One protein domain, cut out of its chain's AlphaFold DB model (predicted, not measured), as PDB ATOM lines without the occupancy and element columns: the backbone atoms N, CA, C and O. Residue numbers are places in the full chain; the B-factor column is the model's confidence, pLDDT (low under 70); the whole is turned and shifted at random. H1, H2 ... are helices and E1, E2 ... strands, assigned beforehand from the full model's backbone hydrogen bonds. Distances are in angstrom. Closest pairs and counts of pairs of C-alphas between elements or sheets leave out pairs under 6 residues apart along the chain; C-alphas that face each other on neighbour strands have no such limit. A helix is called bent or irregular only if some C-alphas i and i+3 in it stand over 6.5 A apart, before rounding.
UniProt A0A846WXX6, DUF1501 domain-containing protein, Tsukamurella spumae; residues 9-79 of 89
ATOM      1  N   ARG A   9     -33.043  51.521 -46.153       97.00
ATOM      2  CA  ARG A   9     -32.658  52.621 -45.255       97.00
ATOM      3  C   ARG A   9     -33.725  53.707 -45.221       97.00
ATOM      4  O   ARG A   9     -34.405  53.943 -46.217       97.00
ATOM      5  N   VAL A  10     -33.832  54.391 -44.080       96.25
ATOM      6  CA  VAL A  10     -34.854  55.431 -43.861       96.25
ATOM      7  C   VAL A  10     -34.600  56.669 -44.721       96.25
ATOM      8  O   VAL A  10     -35.534  57.259 -45.256       96.25
ATOM      9  N   ARG A  11     -33.335  57.087 -44.853       95.94
ATOM     10  CA  ARG A  11     -32.983  58.289 -45.621       95.94
ATOM     11  C   ARG A  11     -32.978  58.013 -47.121       95.94
ATOM     12  O   ARG A  11     -32.509  56.965 -47.564       95.94
ATOM     13  N   ALA A  12     -33.440  59.002 -47.884       96.44
ATOM     14  CA  ALA A  12     -33.320  58.993 -49.331       96.44
ATOM     15  C   ALA A  12     -31.845  59.049 -49.763       96.44
ATOM     16  O   ALA A  12     -31.026  59.711 -49.117       96.44
ATOM     17  N   ASN A  13     -31.521  58.362 -50.853       95.94
ATOM     18  CA  ASN A  13     -30.201  58.401 -51.474       95.94
ATOM     19  C   ASN A  13     -30.130  59.469 -52.581       95.94
ATOM     20  O   ASN A  13     -31.107  60.158 -52.875       95.94
ATOM     21  N   ALA A  14     -28.957  59.616 -53.206       96.88
ATOM     22  CA  ALA A  14     -28.707  60.637 -54.228       96.88
ATOM     23  C   ALA A  14     -29.526  60.456 -55.525       96.88
ATOM     24  O   ALA A  14     -29.555  61.364 -56.351       96.88
ATOM     25  N   SER A  15     -30.191  59.310 -55.692       96.81
ATOM     26  CA  SER A  15     -31.017  58.972 -56.856       96.81
ATOM     27  C   SER A  15     -32.518  59.047 -56.555       96.81
ATOM     28  O   SER A  15     -33.304  58.392 -57.234       96.81
ATOM     29  N   GLU A  16     -32.914  59.776 -55.505       94.69
ATOM     30  CA  GLU A  16     -34.311  59.923 -55.054       94.69
ATOM     31  C   GLU A  16     -34.991  58.598 -54.645       94.69
ATOM     32  O   GLU A  16     -36.212  58.521 -54.509       94.69
ATOM     33  N   GLY A  17     -34.202  57.546 -54.412       95.81
ATOM     34  CA  GLY A  17     -34.647  56.267 -53.870       95.81
ATOM     35  C   GLY A  17     -34.189  56.076 -52.427       95.81
ATOM     36  O   GLY A  17     -33.889  57.028 -51.716       95.81
ATOM     37  N   THR A  18     -34.090  54.824 -51.994       96.25
ATOM     38  CA  THR A  18     -33.453  54.442 -50.720       96.25
ATOM     39  C   THR A  18     -32.280  53.503 -50.983       96.25
ATOM     40  O   THR A  18     -32.162  52.934 -52.070       96.25
ATOM     41  N   ASP A  19     -31.392  53.324 -50.016       96.75
ATOM     42  CA  ASP A  19     -30.346  52.303 -50.114       96.75
ATOM     43  C   ASP A  19     -30.819  50.978 -49.509       96.75
ATOM     44  O   ASP A  19     -31.830  50.917 -48.800       96.75
ATOM     45  N   HIS A  20     -30.095  49.900 -49.821       96.31
ATOM     46  CA  HIS A  20     -30.262  48.616 -49.138       96.31
ATOM     47  C   HIS A  20     -29.978  48.819 -47.646       96.31
ATOM     48  O   HIS A  20     -28.963  49.407 -47.280       96.31
ATOM     49  N   GLY A  21     -30.907  48.367 -46.811       95.81
ATOM     50  CA  GLY A  21     -30.748  48.280 -45.371       95.81
ATOM     51  C   GLY A  21     -31.071  46.901 -44.810       95.81
ATOM     52  O   GLY A  21     -31.468  45.981 -45.521       95.81
ATOM     53  N   THR A  22     -30.883  46.752 -43.510       94.06
ATOM     54  CA  THR A  22     -30.747  45.431 -42.875       94.06
ATOM     55  C   THR A  22     -32.037  44.862 -42.282       94.06
ATOM     56  O   THR A  22     -32.050  43.702 -41.877       94.06
ATOM     57  N   ALA A  23     -33.126  45.637 -42.241       95.31
ATOM     58  CA  ALA A  23     -34.402  45.201 -41.676       95.31
ATOM     59  C   ALA A  23     -35.593  45.512 -42.594       95.31
ATOM     60  O   ALA A  23     -35.606  46.496 -43.340       95.31
ATOM     61  N   GLY A  24     -36.612  44.660 -42.515       94.31
ATOM     62  CA  GLY A  24     -37.854  44.768 -43.270       94.31
ATOM     63  C   GLY A  24     -38.934  43.836 -42.712       94.31
ATOM     64  O   GLY A  24     -38.646  43.013 -41.840       94.31
ATOM     65  N   PRO A  25     -40.183  43.966 -43.185       94.00
ATOM     66  CA  PRO A  25     -41.280  43.124 -42.728       94.00
ATOM     67  C   PRO A  25     -41.130  41.680 -43.221       94.00
ATOM     68  O   PRO A  25     -40.623  41.420 -44.313       94.00
ATOM     69  N   VAL A  26     -41.663  40.745 -42.435       95.88
ATOM     70  CA  VAL A  26     -41.847  39.343 -42.822       95.88
ATOM     71  C   VAL A  26     -43.334  39.069 -42.953       95.88
ATOM     72  O   VAL A  26     -44.099  39.356 -42.036       95.88
ATOM     73  N   PHE A  27     -43.748  38.473 -44.070       96.19
ATOM     74  CA  PHE A  27     -45.143  38.093 -44.270       96.19
ATOM     75  C   PHE A  27     -45.326  36.590 -44.066       96.19
ATOM     76  O   PHE A  27     -44.668  35.763 -44.707       96.19
ATOM     77  N   VAL A  28     -46.275  36.222 -43.211       96.75
ATOM     78  CA  VAL A  28     -46.727  34.840 -43.031       96.75
ATOM     79  C   VAL A  28     -48.213  34.795 -43.358       96.75
ATOM     80  O   VAL A  28     -48.986  35.604 -42.860       96.75
ATOM     81  N   LEU A  29     -48.600  33.879 -44.244       96.44
ATOM     82  CA  LEU A  29     -49.972  33.721 -44.712       96.44
ATOM     83  C   LEU A  29     -50.340  32.239 -44.665       96.44
ATOM     84  O   LEU A  29     -49.505  31.391 -44.992       96.44
ATOM     85  N   GLY A  30     -51.577  31.947 -44.280       95.06
ATOM     86  CA  GLY A  30     -52.110  30.593 -44.172       95.06
ATOM     87  C   GLY A  30     -53.341  30.556 -43.269       95.06
ATOM     88  O   GLY A  30     -53.587  31.497 -42.521       95.06
ATOM     89  N   GLU A  31     -54.102  29.466 -43.337       95.62
ATOM     90  CA  GLU A  31     -55.337  29.280 -42.561       95.62
ATOM     91  C   GLU A  31     -55.092  29.328 -41.046       95.62
ATOM     92  O   GLU A  31     -55.819  29.997 -40.318       95.62
ATOM     93  N   SER A  32     -54.012  28.700 -40.577       95.12
ATOM     94  CA  SER A  32     -53.638  28.678 -39.157       95.12
ATOM     95  C   SER A  32     -52.925  29.949 -38.681       95.12
ATOM     96  O   SER A  32     -52.422  29.974 -37.560       95.12
ATOM     97  N   VAL A  33     -52.812  30.993 -39.508       97.50
ATOM     98  CA  VAL A  33     -52.127  32.232 -39.117       97.50
ATOM     99  C   VAL A  33     -53.090  33.151 -38.372       97.50
ATOM    100  O   VAL A  33     -54.104  33.594 -38.912       97.50
ATOM    101  N   ARG A  34     -52.731  33.518 -37.140       97.50
ATOM    102  CA  ARG A  34     -53.335  34.638 -36.416       97.50
ATOM    103  C   ARG A  34     -52.888  35.947 -37.067       97.50
ATOM    104  O   ARG A  34     -51.756  36.389 -36.875       97.50
ATOM    105  N   GLY A  35     -53.777  36.544 -37.859       96.31
ATOM    106  CA  GLY A  35     -53.524  37.816 -38.537       96.31
ATOM    107  C   GLY A  35     -53.249  38.976 -37.572       96.31
ATOM    108  O   GLY A  35     -53.640  38.939 -36.408       96.31
ATOM    109  N   GLY A  36     -52.590  40.015 -38.086       95.88
ATOM    110  CA  GLY A  36     -52.187  41.200 -37.325       95.88
ATOM    111  C   GLY A  36     -50.689  41.475 -37.425       95.88
ATOM    112  O   GLY A  36     -49.958  40.763 -38.116       95.88
ATOM    113  N   PHE A  37     -50.245  42.527 -36.739       95.12
ATOM    114  CA  PHE A  37     -48.827  42.830 -36.571       95.12
ATOM    115  C   PHE A  37     -48.273  42.066 -35.373       95.12
ATOM    116  O   PHE A  37     -48.874  42.064 -34.300       95.12
ATOM    117  N   HIS A  38     -47.120  41.434 -35.573       95.12
ATOM    118  CA  HIS A  38     -46.380  40.728 -34.533       95.12
ATOM    119  C   HIS A  38     -45.001  41.372 -34.397       95.12
ATOM    120  O   HIS A  38     -44.279  41.479 -35.389       95.12
ATOM    121  N   GLY A  39     -44.645  41.787 -33.180       91.94
ATOM    122  CA  GLY A  39     -43.445  42.582 -32.900       91.94
ATOM    123  C   GLY A  39     -43.713  44.089 -32.868       91.94
ATOM    124  O   GLY A  39     -44.834  44.541 -33.100       91.94
ATOM    125  N   ASP A  40     -42.669  44.852 -32.557       93.62
ATOM    126  CA  ASP A  40     -42.754  46.305 -32.401       93.62
ATOM    127  C   ASP A  40     -42.444  47.037 -33.715       93.62
ATOM    128  O   ASP A  40     -41.682  46.551 -34.557       93.62
ATOM    129  N   GLU A  41     -42.998  48.235 -33.887       93.44
ATOM    130  CA  GLU A  41     -42.627  49.126 -34.989       93.44
ATOM    131  C   GLU A  41     -41.200  49.668 -34.770       93.44
ATOM    132  O   GLU A  41     -40.896  50.172 -33.682       93.44
ATOM    133  N   PRO A  42     -40.295  49.575 -35.760       94.69
ATOM    134  CA  PRO A  42     -38.939  50.082 -35.605       94.69
ATOM    135  C   PRO A  42     -38.920  51.615 -35.603       94.69
ATOM    136  O   PRO A  42     -39.674  52.274 -36.319       94.69
ATOM    137  N   SER A  43     -37.998  52.203 -34.840       95.81
ATOM    138  CA  SER A  43     -37.804  53.654 -34.844       95.81
ATOM    139  C   SER A  43     -37.251  54.138 -36.185       95.81
ATOM    140  O   SER A  43     -36.279  53.592 -36.703       95.81
ATOM    141  N   LEU A  44     -37.818  55.226 -36.713       96.75
ATOM    142  CA  LEU A  44     -37.307  55.895 -37.915       96.75
ATOM    143  C   LEU A  44     -36.196  56.917 -37.611       96.75
ATOM    144  O   LEU A  44     -35.638  57.517 -38.529       96.75
ATOM    145  N   THR A  45     -35.880  57.143 -36.334       97.19
ATOM    146  CA  THR A  45     -34.892  58.142 -35.894       97.19
ATOM    147  C   THR A  45     -33.772  57.561 -35.034       97.19
ATOM    148  O   THR A  45     -32.680  58.127 -35.027       97.19
ATOM    149  N   ASP A  46     -33.997  56.429 -34.362       97.62
ATOM    150  CA  ASP A  46     -32.960  55.668 -33.659       97.62
ATOM    151  C   ASP A  46     -32.442  54.534 -34.551       97.62
ATOM    152  O   ASP A  46     -33.010  53.443 -34.606       97.62
ATOM    153  N   LEU A  47     -31.367  54.823 -35.280       97.62
ATOM    154  CA  LEU A  47     -30.850  53.987 -36.363       97.62
ATOM    155  C   LEU A  47     -29.453  53.455 -36.037       97.62
ATOM    156  O   LEU A  47     -28.680  54.108 -35.335       97.62
ATOM    157  N   ASP A  48     -29.106  52.300 -36.596       96.56
ATOM    158  CA  ASP A  48     -27.737  51.779 -36.589       96.56
ATOM    159  C   ASP A  48     -27.057  52.142 -37.910       96.56
ATOM    160  O   ASP A  48     -27.362  51.579 -38.954       96.56
ATOM    161  N   GLN A  49     -26.210  53.173 -37.904       95.50
ATOM    162  CA  GLN A  49     -25.521  53.668 -39.108       95.50
ATOM    163  C   GLN A  49     -26.449  53.972 -40.311       95.50
ATOM    164  O   GLN A  49     -26.038  53.912 -41.470       95.50
ATOM    165  N   GLY A  50     -27.702  54.355 -40.036       95.44
ATOM    166  CA  GLY A  50     -28.725  54.659 -41.045       95.44
ATOM    167  C   GLY A  50     -29.664  53.494 -41.375       95.44
ATOM    168  O   GLY A  50     -30.669  53.709 -42.056       95.44
ATOM    169  N   ASP A  51     -29.373  52.301 -40.862       96.88
ATOM    170  CA  ASP A  51     -30.245  51.137 -40.929       96.88
ATOM    171  C   ASP A  51     -31.264  51.131 -39.786       96.88
ATOM    172  O   ASP A  51     -31.002  51.598 -38.673       96.88
ATOM    173  N   LEU A  52     -32.451  50.592 -40.066       96.81
ATOM    174  CA  LEU A  52     -33.435  50.309 -39.027       96.81
ATOM    175  C   LEU A  52     -32.864  49.263 -38.066       96.81
ATOM    176  O   LEU A  52     -32.394  48.208 -38.492       96.81
ATOM    177  N   LYS A  53     -32.970  49.522 -36.762       96.12
ATOM    178  CA  LYS A  53     -32.744  48.484 -35.755       96.12
ATOM    179  C   LYS A  53     -33.929  47.523 -35.794       96.12
ATOM    180  O   LYS A  53     -35.072  47.951 -35.633       96.12
ATOM    181  N   TYR A  54     -33.670  46.241 -36.039       94.38
ATOM    182  CA  TYR A  54     -34.730  45.239 -36.047       94.38
ATOM    183  C   TYR A  54     -35.355  45.111 -34.650       94.38
ATOM    184  O   TYR A  54     -34.665  45.177 -33.634       94.38
ATOM    185  N   THR A  55     -36.668  44.910 -34.609       94.62
ATOM    186  CA  THR A  55     -37.446  44.723 -33.372       94.62
ATOM    187  C   THR A  55     -37.768  43.255 -33.103       94.62
ATOM    188  O   THR A  55     -38.132  42.883 -31.990       94.62
ATOM    189  N   GLY A  56     -37.594  42.400 -34.111       94.00
ATOM    190  CA  GLY A  56     -37.749  40.956 -34.017       94.00
ATOM    191  C   GLY A  56     -36.692  40.239 -34.846       94.00
ATOM    192  O   GLY A  56     -36.284  40.710 -35.907       94.00
ATOM    193  N   ASP A  57     -36.240  39.096 -34.346       94.62
ATOM    194  CA  ASP A  57     -35.292  38.242 -35.047       94.62
ATOM    195  C   ASP A  57     -36.058  37.279 -35.966       94.62
ATOM    196  O   ASP A  57     -36.911  36.517 -35.511       94.62
ATOM    197  N   PHE A  58     -35.749  37.270 -37.265       94.94
ATOM    198  CA  PHE A  58     -36.417  36.386 -38.231       94.94
ATOM    199  C   PHE A  58     -36.282  34.895 -37.867       94.94
ATOM    200  O   PHE A  58     -37.105  34.072 -38.270       94.94
ATOM    201  N   ARG A  59     -35.260  34.531 -37.083       96.38
ATOM    202  CA  ARG A  59     -35.054  33.166 -36.588       96.38
ATOM    203  C   ARG A  59     -36.147  32.723 -35.620       96.38
ATOM    204  O   ARG A  59     -36.434  31.532 -35.579       96.38
ATOM    205  N   ASP A  60     -36.785  33.646 -34.904       97.62
ATOM    206  CA  ASP A  60     -37.948  33.340 -34.062       97.62
ATOM    207  C   ASP A  60     -39.186  33.020 -34.923       97.62
ATOM    208  O   ASP A  60     -39.989  32.154 -34.578       97.62
ATOM    209  N   VAL A  61     -39.300  33.623 -36.113       97.19
ATOM    210  CA  VAL A  61     -40.355  33.271 -37.082       97.19
ATOM    211  C   VAL A  61     -40.153  31.853 -37.612       97.19
ATOM    212  O   VAL A  61     -41.089  31.054 -37.637       97.19
ATOM    213  N   TYR A  62     -38.925  31.511 -38.009       97.50
ATOM    214  CA  TYR A  62     -38.603  30.146 -38.432       97.50
ATOM    215  C   TYR A  62     -38.747  29.138 -37.293       97.50
ATOM    216  O   TYR A  62     -39.234  28.039 -37.539       97.50
ATOM    217  N   HIS A  63     -38.373  29.506 -36.064       98.00
ATOM    218  CA  HIS A  63     -38.591  28.675 -34.884       98.00
ATOM    219  C   HIS A  63     -40.054  28.236 -34.784       98.00
ATOM    220  O   HIS A  63     -40.313  27.037 -34.763       98.00
ATOM    221  N   GLU A  64     -40.998  29.181 -34.799       97.81
ATOM    222  CA  GLU A  64     -42.424  28.873 -34.649       97.81
ATOM    223  C   GLU A  64     -42.989  28.088 -35.846       97.81
ATOM    224  O   GLU A  64     -43.765  27.150 -35.663       97.81
ATOM    225  N   LEU A  65     -42.569  28.406 -37.078       97.19
ATOM    226  CA  LEU A  65     -42.961  27.632 -38.264       97.19
ATOM    227  C   LEU A  65     -42.495  26.173 -38.181       97.19
ATOM    228  O   LEU A  65     -43.255  25.265 -38.522       97.19
ATOM    229  N   LEU A  66     -41.257  25.948 -37.738       97.25
ATOM    230  CA  LEU A  66     -40.680  24.614 -37.607       97.25
ATOM    231  C   LEU A  66     -41.350  23.837 -36.468       97.25
ATOM    232  O   LEU A  66     -41.838  22.730 -36.686       97.25
ATOM    233  N   SER A  67     -41.430  24.427 -35.276       96.94
ATOM    234  CA  SER A  67     -41.927  23.742 -34.081       96.94
ATOM    235  C   SER A  67     -43.437  23.511 -34.111       96.94
ATOM    236  O   SER A  67     -43.891  22.415 -33.787       96.94
ATOM    237  N   ARG A  68     -44.228  24.507 -34.528       95.75
ATOM    238  CA  ARG A  68     -45.699  24.452 -34.475       95.75
ATOM    239  C   ARG A  68     -46.351  24.184 -35.822       95.75
ATOM    240  O   ARG A  68     -47.405  23.560 -35.868       95.75
ATOM    241  N   GLY A  69     -45.749  24.662 -36.908       94.38
ATOM    242  CA  GLY A  69     -46.299  24.482 -38.253       94.38
ATOM    243  C   GLY A  69     -46.083  23.071 -38.795       94.38
ATOM    244  O   GLY A  69     -47.010  22.476 -39.337       94.38
ATOM    245  N   ILE A  70     -44.869  22.534 -38.643       93.88
ATOM    246  CA  ILE A  70     -44.503  21.205 -39.169       93.88
ATOM    247  C   ILE A  70     -44.144  20.175 -38.088       93.88
ATOM    248  O   ILE A  70     -44.000  19.000 -38.414       93.88
ATOM    249  N   GLY A  71     -44.001  20.578 -36.821       95.00
ATOM    250  CA  GLY A  71     -43.681  19.661 -35.720       95.00
ATOM    251  C   GLY A  71     -42.234  19.151 -35.713       95.00
ATOM    252  O   GLY A  71     -41.979  18.048 -35.235       95.00
ATOM    253  N   ALA A  72     -41.291  19.916 -36.268       96.75
ATOM    254  CA  ALA A  72     -39.868  19.581 -36.301       96.75
ATOM    255  C   ALA A  72     -39.095  20.273 -35.167       96.75
ATOM    256  O   ALA A  72     -39.484  21.350 -34.723       96.75
ATOM    257  N   ASP A  73     -37.966  19.693 -34.735       96.81
ATOM    258  CA  ASP A  73     -37.050  20.360 -33.797       96.81
ATOM    259  C   ASP A  73     -36.360  21.561 -34.480       96.81
ATOM    260  O   ASP A  73     -35.544  21.363 -35.389       96.81
ATOM    261  N   PRO A  74     -36.643  22.807 -34.052       97.25
ATOM    262  CA  PRO A  74     -36.066  23.998 -34.666       97.25
ATOM    263  C   PRO A  74     -34.592  24.213 -34.291       97.25
ATOM    264  O   PRO A  74     -33.874  24.925 -34.998       97.25
ATOM    265  N   THR A  75     -34.117  23.616 -33.193       97.31
ATOM    266  CA  THR A  75     -32.838  23.960 -32.548       97.31
ATOM    267  C   THR A  75     -31.650  23.783 -33.486       97.31
ATOM    268  O   THR A  75     -30.741  24.612 -33.515       97.31
ATOM    269  N   THR A  76     -31.678  22.728 -34.299       95.88
ATOM    270  CA  THR A  76     -30.624  22.418 -35.274       95.88
ATOM    271  C   THR A  76     -30.502  23.459 -36.388       95.88
ATOM    272  O   THR A  76     -29.419  23.628 -36.941       95.88
ATOM    273  N   SER A  77     -31.588  24.169 -36.706       96.38
ATOM    274  CA  SER A  77     -31.650  25.121 -37.822       96.38
ATOM    275  C   SER A  77     -31.488  26.574 -37.377       96.38
ATOM    276  O   SER A  77     -30.812  27.351 -38.047       96.38
ATOM    277  N   VAL A  78     -32.098  26.958 -36.251       97.19
ATOM    278  CA  VAL A  78     -32.146  28.363 -35.792       97.19
ATOM    279  C   VAL A  78     -31.449  28.612 -34.450       97.19
ATOM    280  O   VAL A  78     -31.375  29.758 -33.986       97.19
ATOM    281  N   GLY A  79     -30.879  27.565 -33.851       97.56
ATOM    282  CA  GLY A  79     -30.213  27.608 -32.553       97.56
ATOM    283  C   GLY A  79     -31.177  27.526 -31.368       97.56
ATOM    284  O   GLY A  79     -32.396  27.592 -31.515       97.56
TER     285      GLY A  79
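Overview. This is residues 9 to 79 of the 89 residues of the protein "DUF1501 domain-containing protein" of Tsukamurella spumae (UniProt A0A846WXX6). With little regular structure, this is a loose, loop-built body with helix H1 and small H2 towards one end and two short strands, E1 and E2, side by side at the other. Between them, residues 22 to 57 run out from the strands, fold back and return to H1. The 71 printed residues, in the order E1, E2, H1, H2, are mixed in class, with 25 in named elements; the radius of gyration of the C-alphas is 15.6 A and the spans are 47 by 27 by 21 A.

Along the chain. H1, residues 58 to 70, measures 17.2 A and starts at C-alpha 58 (-36.417, 36.386, -38.231). H2 is residues 75 to 78, 5.5 A. E1, residues 9 to 12, 7.6 A, starts at C-alpha 9 (-32.658, 52.621, -45.255); E2 is residues 18 to 21, 8.6 A.

Arrangement. H1, with residues 59 to 63 alone, touches H2; the closest C-alphas, of Arg 59 and Val 78, are 5.7 A apart. H1 is neither bent nor irregular, but only just: C-alphas 67 and 70 are 6.2 A apart. In H1, 8 of 9 O i to N i+4 pairs are within hydrogen-bond range; H2 is too short for one. E1 and E2 pair with no named strand; their closest C-alphas, of Arg 9 and Gly 21, are 4.7 A apart. H1 is apart from both strands.

Size, cuts and confidence. The farthest C-alphas, of Ala 14 and Gly 71, are 47.4 A apart. The link from E2 to H1 is long, 36 residues. The printed part has no cut, and no printed residue is under 70 in pLDDT.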